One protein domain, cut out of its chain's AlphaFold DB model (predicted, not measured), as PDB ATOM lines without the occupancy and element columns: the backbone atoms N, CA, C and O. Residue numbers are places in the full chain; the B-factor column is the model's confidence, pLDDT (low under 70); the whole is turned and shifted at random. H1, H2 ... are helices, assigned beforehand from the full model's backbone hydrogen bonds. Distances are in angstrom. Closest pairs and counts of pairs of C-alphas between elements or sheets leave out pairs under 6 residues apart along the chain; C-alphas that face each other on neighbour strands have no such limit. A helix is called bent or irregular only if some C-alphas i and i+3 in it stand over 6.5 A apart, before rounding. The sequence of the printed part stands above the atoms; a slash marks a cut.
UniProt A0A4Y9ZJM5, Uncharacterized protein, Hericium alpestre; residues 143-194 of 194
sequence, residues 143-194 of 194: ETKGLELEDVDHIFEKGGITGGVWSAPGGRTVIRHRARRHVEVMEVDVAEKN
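AT A GLANCE: This is residues 143 to 194 of the 194 residues of an uncharacterized protein of Hericium alpestre (UniProt A0A4Y9ZJM5). The model has little regular structure: one straight helix, H2, sticks out with residues 181 to 194 as an arm from a small body of loops that holds the short helix H1. The arm makes much of the length, and the C-alphas span 45 by 20 by 18 A. The printed part has 52 residues with two named helices, H1 then H2, and no named strand; the class is all helix, with 20 residues in named elements. The whole is loose, with a radius of gyration of the C-alphas of 14.1 A.

IN THESE COORDINATES: H2, residues 178 to 192, runs 21.3 A from C-alpha 178 at (-25.989, -34.611, -11.427) to C-alpha 192 at (-17.531, -40.355, 7.254). H1, residues 149 to 153, begins at C-alpha 149 at (-33.652, -39.819, -18.056); it is neither bent nor irregular, but only just: C-alphas 150 and 153 are 6.0 A apart.

HOW THE PARTS SIT: H2 only just touches H1, with residues 178 to 179 alone and 3 pairs of C-alphas within 8 A; the closest C-alphas, of Ala 179 and Asp 151, are 6.7 A apart. In H2 every O i to N i+4 pair is within hydrogen-bond range; in H1 0 of 1 is, and 0 of 2 O i to N i+3 pairs.

THE WHOLE: The two farthest C-alphas, of Ile 161 and Asn 194, are 45.5 A apart. The printed part has no cut; the link from H1 to H2, 24 residues, is long. Mean pLDDT of the printed part is 70.0, and 27 residues are under 70, among them 156 to 176.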
ATOM      1  N   GLU A 143     -30.934 -28.786 -26.020       73.31
ATOM      2  CA  GLU A 143     -30.132 -29.943 -26.420       73.31
ATOM      3  C   GLU A 143     -30.180 -31.018 -25.323       73.31
ATOM      4  O   GLU A 143     -29.618 -30.849 -24.240       73.31
ATOM      5  N   THR A 144     -30.859 -32.133 -25.605       71.62
ATOM      6  CA  THR A 144     -31.025 -33.261 -24.674       71.62
ATOM      7  C   THR A 144     -30.003 -34.383 -24.888       71.62
ATOM      8  O   THR A 144     -30.009 -35.367 -24.143       71.62
ATOM      9  N   LYS A 145     -29.091 -34.278 -25.872       70.88
ATOM     10  CA  LYS A 145     -28.104 -35.337 -26.146       70.88
ATOM     11  C   LYS A 145     -27.128 -35.560 -24.984       70.88
ATOM     12  O   LYS A 145     -26.325 -34.694 -24.611       70.88
ATOM     13  N   GLY A 146     -27.112 -36.801 -24.500       66.88
ATOM     14  CA  GLY A 146     -26.191 -37.270 -23.464       66.88
ATOM     15  C   GLY A 146     -26.619 -36.915 -22.039       66.88
ATOM     16  O   GLY A 146     -25.752 -36.818 -21.175       66.88
ATOM     17  N   LEU A 147     -27.915 -36.683 -21.815       73.62
ATOM     18  CA  LEU A 147     -28.519 -36.621 -20.484       73.62
ATOM     19  C   LEU A 147     -29.182 -37.963 -20.154       73.62
ATOM     20  O   LEU A 147     -29.788 -38.599 -21.018       73.62
ATOM     21  N   GLU A 148     -29.057 -38.387 -18.901       74.94
ATOM     22  CA  GLU A 148     -29.803 -39.526 -18.365       74.94
ATOM     23  C   GLU A 148     -31.277 -39.131 -18.175       74.94
ATOM     24  O   GLU A 148     -31.580 -37.950 -18.005       74.94
ATOM     25  N   LEU A 149     -32.208 -40.098 -18.194       66.94
ATOM     26  CA  LEU A 149     -33.652 -39.819 -18.056       66.94
ATOM     27  C   LEU A 149     -33.983 -39.013 -16.786       66.94
ATOM     28  O   LEU A 149     -34.963 -38.275 -16.781       66.94
ATOM     29  N   GLU A 150     -33.174 -39.153 -15.735       71.25
ATOM     30  CA  GLU A 150     -33.326 -38.439 -14.464       71.25
ATOM     31  C   GLU A 150     -32.875 -36.975 -14.554       71.25
ATOM     32  O   GLU A 150     -33.499 -36.099 -13.960       71.25
ATOM     33  N   ASP A 151     -31.857 -36.680 -15.368       67.19
ATOM     34  CA  ASP A 151     -31.333 -35.322 -15.547       67.19
ATOM     35  C   ASP A 151     -32.221 -34.463 -16.478       67.19
ATOM     36  O   ASP A 151     -32.107 -33.235 -16.490       67.19
ATOM     37  N   VAL A 152     -33.129 -35.082 -17.247       71.75
ATOM     38  CA  VAL A 152     -34.072 -34.377 -18.140       71.75
ATOM     39  C   VAL A 152     -35.134 -33.605 -17.349       71.75
ATOM     40  O   VAL A 152     -35.518 -32.511 -17.764       71.75
ATOM     41  N   ASP A 153     -35.564 -34.113 -16.190       72.06
ATOM     42  CA  ASP A 153     -36.521 -33.417 -15.314       72.06
ATOM     43  C   ASP A 153     -35.950 -32.061 -14.840       72.06
ATOM     44  O   ASP A 153     -36.671 -31.063 -14.768       72.06
ATOM     45  N   HIS A 154     -34.633 -31.986 -14.616       71.06
ATOM     46  CA  HIS A 154     -33.943 -30.771 -14.169       71.06
ATOM     47  C   HIS A 154     -33.869 -29.666 -15.237       71.06
ATOM     48  O   HIS A 154     -33.619 -28.505 -14.903       71.06
ATOM     49  N   ILE A 155     -34.123 -29.982 -16.515       71.50
ATOM     50  CA  ILE A 155     -34.190 -28.983 -17.599       71.50
ATOM     51  C   ILE A 155     -35.365 -28.024 -17.369       71.50
ATOM     52  O   ILE A 155     -35.284 -26.841 -17.701       71.50
ATOM     53  N   PHE A 156     -36.450 -28.521 -16.773       67.38
ATOM     54  CA  PHE A 156     -37.694 -27.776 -16.600       67.38
ATOM     55  C   PHE A 156     -37.840 -27.139 -15.208       67.38
ATOM     56  O   PHE A 156     -38.740 -26.326 -15.010       67.38
ATOM     57  N   GLU A 157     -36.938 -27.428 -14.260       68.88
ATOM     58  CA  GLU A 157     -36.975 -26.872 -12.893       68.88
ATOM     59  C   GLU A 157     -36.803 -25.351 -12.844       68.88
ATOM     60  O   GLU A 157     -37.359 -24.695 -11.966       68.88
ATOM     61  N   LYS A 158     -36.055 -24.769 -13.789       62.25
ATOM     62  CA  LYS A 158     -35.807 -23.317 -13.818       62.25
ATOM     63  C   LYS A 158     -37.009 -22.491 -14.289       62.25
ATOM     64  O   LYS A 158     -36.979 -21.273 -14.135       62.25
ATOM     65  N   GLY A 159     -38.062 -23.131 -14.806       58.78
ATOM     66  CA  GLY A 159     -39.262 -22.461 -15.306       58.78
ATOM     67  C   GLY A 159     -39.027 -21.633 -16.581       58.78
ATOM     68  O   GLY A 159     -37.929 -21.161 -16.866       58.78
ATOM     69  N   GLY A 160     -40.086 -21.468 -17.378       63.78
ATOM     70  CA  GLY A 160     -40.076 -20.705 -18.632       63.78
ATOM     71  C   GLY A 160     -40.433 -21.548 -19.857       63.78
ATOM     72  O   GLY A 160     -40.177 -22.748 -19.899       63.78
ATOM     73  N   ILE A 161     -41.013 -20.906 -20.877       61.06
ATOM     74  CA  ILE A 161     -41.530 -21.569 -22.093       61.06
ATOM     75  C   ILE A 161     -40.436 -22.283 -22.915       61.06
ATOM     76  O   ILE A 161     -40.740 -23.100 -23.774       61.06
ATOM     77  N   THR A 162     -39.165 -21.985 -22.633       59.44
ATOM     78  CA  THR A 162     -37.977 -22.526 -23.310       59.44
ATOM     79  C   THR A 162     -36.990 -23.216 -22.361       59.44
ATOM     80  O   THR A 162     -35.881 -23.525 -22.777       59.44
ATOM     81  N   GLY A 163     -37.317 -23.417 -21.074       59.84
ATOM     82  CA  GLY A 163     -36.417 -24.095 -20.120       59.84
ATOM     83  C   GLY A 163     -35.025 -23.453 -19.955       59.84
ATOM     84  O   GLY A 163     -34.082 -24.111 -19.526       59.84
ATOM     85  N   GLY A 164     -34.866 -22.177 -20.328       64.06
ATOM     86  CA  GLY A 164     -33.587 -21.466 -20.262       64.06
ATOM     87  C   GLY A 164     -32.652 -21.679 -21.459       64.06
ATOM     88  O   GLY A 164     -31.474 -21.348 -21.333       64.06
ATOM     89  N   VAL A 165     -33.144 -22.167 -22.611       66.00
ATOM     90  CA  VAL A 165     -32.367 -22.277 -23.874       66.00
ATOM     91  C   VAL A 165     -31.609 -20.987 -24.197       66.00
ATOM     92  O   VAL A 165     -30.435 -21.028 -24.548       66.00
ATOM     93  N   TRP A 166     -32.264 -19.840 -24.009       65.25
ATOM     94  CA  TRP A 166     -31.696 -18.516 -24.275       65.25
ATOM     95  C   TRP A 166     -30.755 -18.012 -23.173       65.25
ATOM     96  O   TRP A 166     -29.954 -17.115 -23.413       65.25
ATOM     97  N   SER A 167     -30.843 -18.585 -21.972       66.06
ATOM     98  CA  SER A 167     -30.045 -18.181 -20.809       66.06
ATOM     99  C   SER A 167     -28.725 -18.949 -20.698       66.06
ATOM    100  O   SER A 167     -27.849 -18.542 -19.937       66.06
ATOM    101  N   ALA A 168     -28.571 -20.065 -21.420       63.62
ATOM    102  CA  ALA A 168     -27.385 -20.913 -21.377       63.62
ATOM    103  C   ALA A 168     -26.541 -20.780 -22.663       63.62
ATOM    104  O   ALA A 168     -27.060 -21.026 -23.757       63.62
ATOM    105  N   PRO A 169     -25.232 -20.470 -22.575       58.97
ATOM    106  CA  PRO A 169     -24.352 -20.442 -23.742       58.97
ATOM    107  C   PRO A 169     -24.328 -21.811 -24.440       58.97
ATOM    108  O   PRO A 169     -23.925 -22.815 -23.851       58.97
ATOM    109  N   GLY A 170     -24.785 -21.863 -25.694       64.38
ATOM    110  CA  GLY A 170     -24.826 -23.096 -26.488       64.38
ATOM    111  C   GLY A 170     -25.944 -24.082 -26.119       64.38
ATOM    112  O   GLY A 170     -25.807 -25.268 -26.409       64.38
ATOM    113  N   GLY A 171     -27.020 -23.630 -25.460       63.38
ATOM    114  CA  GLY A 171     -28.234 -24.434 -25.234       63.38
ATOM    115  C   GLY A 171     -28.114 -25.539 -24.175       63.38
ATOM    116  O   GLY A 171     -29.026 -26.352 -24.031       63.38
ATOM    117  N   ARG A 172     -27.007 -25.583 -23.418       63.56
ATOM    118  CA  ARG A 172     -26.773 -26.560 -22.339       63.56
ATOM    119  C   ARG A 172     -27.326 -26.050 -21.011       63.56
ATOM    120  O   ARG A 172     -26.655 -25.315 -20.293       63.56
ATOM    121  N   THR A 173     -28.545 -26.447 -20.675       65.44
ATOM    122  CA  THR A 173     -29.255 -25.949 -19.485       65.44
ATOM    123  C   THR A 173     -28.937 -26.727 -18.200       65.44
ATOM    124  O   THR A 173     -29.114 -26.181 -17.106       65.44
ATOM    125  N   VAL A 174     -28.416 -27.957 -18.316       67.69
ATOM    126  CA  VAL A 174     -28.176 -28.887 -17.195       67.69
ATOM    127  C   VAL A 174     -26.775 -29.508 -17.257       67.69
ATOM    128  O   VAL A 174     -26.221 -29.757 -18.328       67.69
ATOM    129  N   ILE A 175     -26.192 -29.747 -16.080       67.50
ATOM    130  CA  ILE A 175     -24.903 -30.423 -15.900       67.50
ATOM    131  C   ILE A 175     -25.137 -31.942 -15.895       67.50
ATOM    132  O   ILE A 175     -25.992 -32.419 -15.161       67.50
ATOM    133  N   ARG A 176     -24.348 -32.701 -16.664       68.50
ATOM    134  CA  ARG A 176     -24.452 -34.169 -16.765       68.50
ATOM    135  C   ARG A 176     -24.146 -34.893 -15.442       68.50
ATOM    136  O   ARG A 176     -23.280 -34.441 -14.677       68.50
ATOM    137  N   HIS A 177     -24.799 -36.041 -15.241       70.31
ATOM    138  CA  HIS A 177     -24.623 -36.963 -14.111       70.31
ATOM    139  C   HIS A 177     -24.801 -36.274 -12.758       70.31
ATOM    140  O   HIS A 177     -24.043 -36.515 -11.810       70.31
ATOM    141  N   ARG A 178     -25.755 -35.344 -12.671       68.88
ATOM    142  CA  ARG A 178     -25.989 -34.611 -11.427       68.88
ATOM    143  C   ARG A 178     -26.610 -35.535 -10.388       68.88
ATOM    144  O   ARG A 178     -26.121 -35.569  -9.262       68.88
ATOM    145  N   ALA A 179     -27.610 -36.319 -10.788       68.88
ATOM    146  CA  ALA A 179     -28.259 -37.302  -9.923       68.88
ATOM    147  C   ALA A 179     -27.251 -38.313  -9.350       68.88
ATOM    148  O   ALA A 179     -27.144 -38.460  -8.132       68.88
ATOM    149  N   ARG A 180     -26.419 -38.915 -10.211       72.25
ATOM    150  CA  ARG A 180     -25.372 -39.862  -9.794       72.25
ATOM    151  C   ARG A 180     -24.375 -39.244  -8.807       72.25
ATOM    152  O   ARG A 180     -24.034 -39.879  -7.814       72.25
ATOM    153  N   ARG A 181     -23.953 -37.993  -9.032       72.00
ATOM    154  CA  ARG A 181     -23.062 -37.282  -8.100       72.00
ATOM    155  C   ARG A 181     -23.708 -36.986  -6.752       72.00
ATOM    156  O   ARG A 181     -23.017 -37.038  -5.744       72.00
ATOM    157  N   HIS A 182     -25.004 -36.680  -6.711       71.75
ATOM    158  CA  HIS A 182     -25.701 -36.480  -5.438       71.75
ATOM    159  C   HIS A 182     -25.731 -37.759  -4.594       71.75
ATOM    160  O   HIS A 182     -25.558 -37.673  -3.382       71.75
ATOM    161  N   VAL A 183     -25.888 -38.927  -5.223       79.06
ATOM    162  CA  VAL A 183     -25.839 -40.221  -4.524       79.06
ATOM    163  C   VAL A 183     -24.432 -40.511  -3.995       79.06
ATOM    164  O   VAL A 183     -24.294 -40.823  -2.818       79.06
ATOM    165  N   GLU A 184     -23.392 -40.326  -4.816       80.75
ATOM    166  CA  GLU A 184     -22.000 -40.554  -4.387       80.75
ATOM    167  C   GLU A 184     -21.598 -39.657  -3.204       80.75
ATOM    168  O   GLU A 184     -20.965 -40.132  -2.267       80.75
ATOM    169  N   VAL A 185     -21.996 -38.378  -3.198       80.69
ATOM    170  CA  VAL A 185     -21.697 -37.468  -2.074       80.69
ATOM    171  C   VAL A 185     -22.403 -37.916  -0.792       80.69
ATOM    172  O   VAL A 185     -21.790 -37.922   0.270       80.69
ATOM    173  N   MET A 186     -23.662 -38.358  -0.884       79.19
ATOM    174  CA  MET A 186     -24.392 -38.857   0.283       79.19
ATOM    175  C   MET A 186     -23.784 -40.142   0.854       79.19
ATOM    176  O   MET A 186     -23.751 -40.302   2.072       79.19
ATOM    177  N   GLU A 187     -23.305 -41.054   0.007       82.75
ATOM    178  CA  GLU A 187     -22.619 -42.267   0.471       82.75
ATOM    179  C   GLU A 187     -21.319 -41.933   1.209       82.75
ATOM    180  O   GLU A 187     -21.048 -42.521   2.256       82.75
ATOM    181  N   VAL A 188     -20.551 -40.958   0.713       82.25
ATOM    182  CA  VAL A 188     -19.315 -40.495   1.365       82.25
ATOM    183  C   VAL A 188     -19.614 -39.822   2.708       82.25
ATOM    184  O   VAL A 188     -18.990 -40.178   3.705       82.25
ATOM    185  N   ASP A 189     -20.616 -38.941   2.776       81.44
ATOM    186  CA  ASP A 189     -21.013 -38.266   4.023       81.44
ATOM    187  C   ASP A 189     -21.527 -39.250   5.092       81.44
ATOM    188  O   ASP A 189     -21.352 -39.043   6.296       81.44
ATOM    189  N   VAL A 190     -22.195 -40.328   4.665       82.50
ATOM    190  CA  VAL A 190     -22.661 -41.400   5.557       82.50
ATOM    191  C   VAL A 190     -21.498 -42.286   6.005       82.50
ATOM    192  O   VAL A 190     -21.487 -42.723   7.155       82.50
ATOM    193  N   ALA A 191     -20.519 -42.540   5.136       79.31
ATOM    194  CA  ALA A 191     -19.321 -43.295   5.487       79.31
ATOM    195  C   ALA A 191     -18.401 -42.526   6.449       79.31
ATOM    196  O   ALA A 191     -17.781 -43.147   7.300       79.31
ATOM    197  N   GLU A 192     -18.338 -41.196   6.356       81.94
ATOM    198  CA  GLU A 192     -17.531 -40.355   7.254       81.94
ATOM    199  C   GLU A 192     -18.164 -40.185   8.650       81.94
ATOM    200  O   GLU A 192     -17.471 -39.906   9.627       81.94
ATOM    201  N   LYS A 193     -19.487 -40.365   8.766       75.25
ATOM    202  CA  LYS A 193     -20.229 -40.257  10.035       75.25
ATOM    203  C   LYS A 193     -20.308 -41.544  10.863       75.25
ATOM    204  O   LYS A 193     -20.804 -41.465  11.989       75.25
ATOM    205  N   ASN A 194     -19.879 -42.686  10.327       62.62
ATOM    206  CA  ASN A 194     -19.873 -43.989  11.009       62.62
ATOM    207  C   ASN A 194     -18.448 -44.411  11.373       62.62
ATOM    208  O   ASN A 194     -18.300 -45.056  12.433       62.62
TER     209      ASN A 194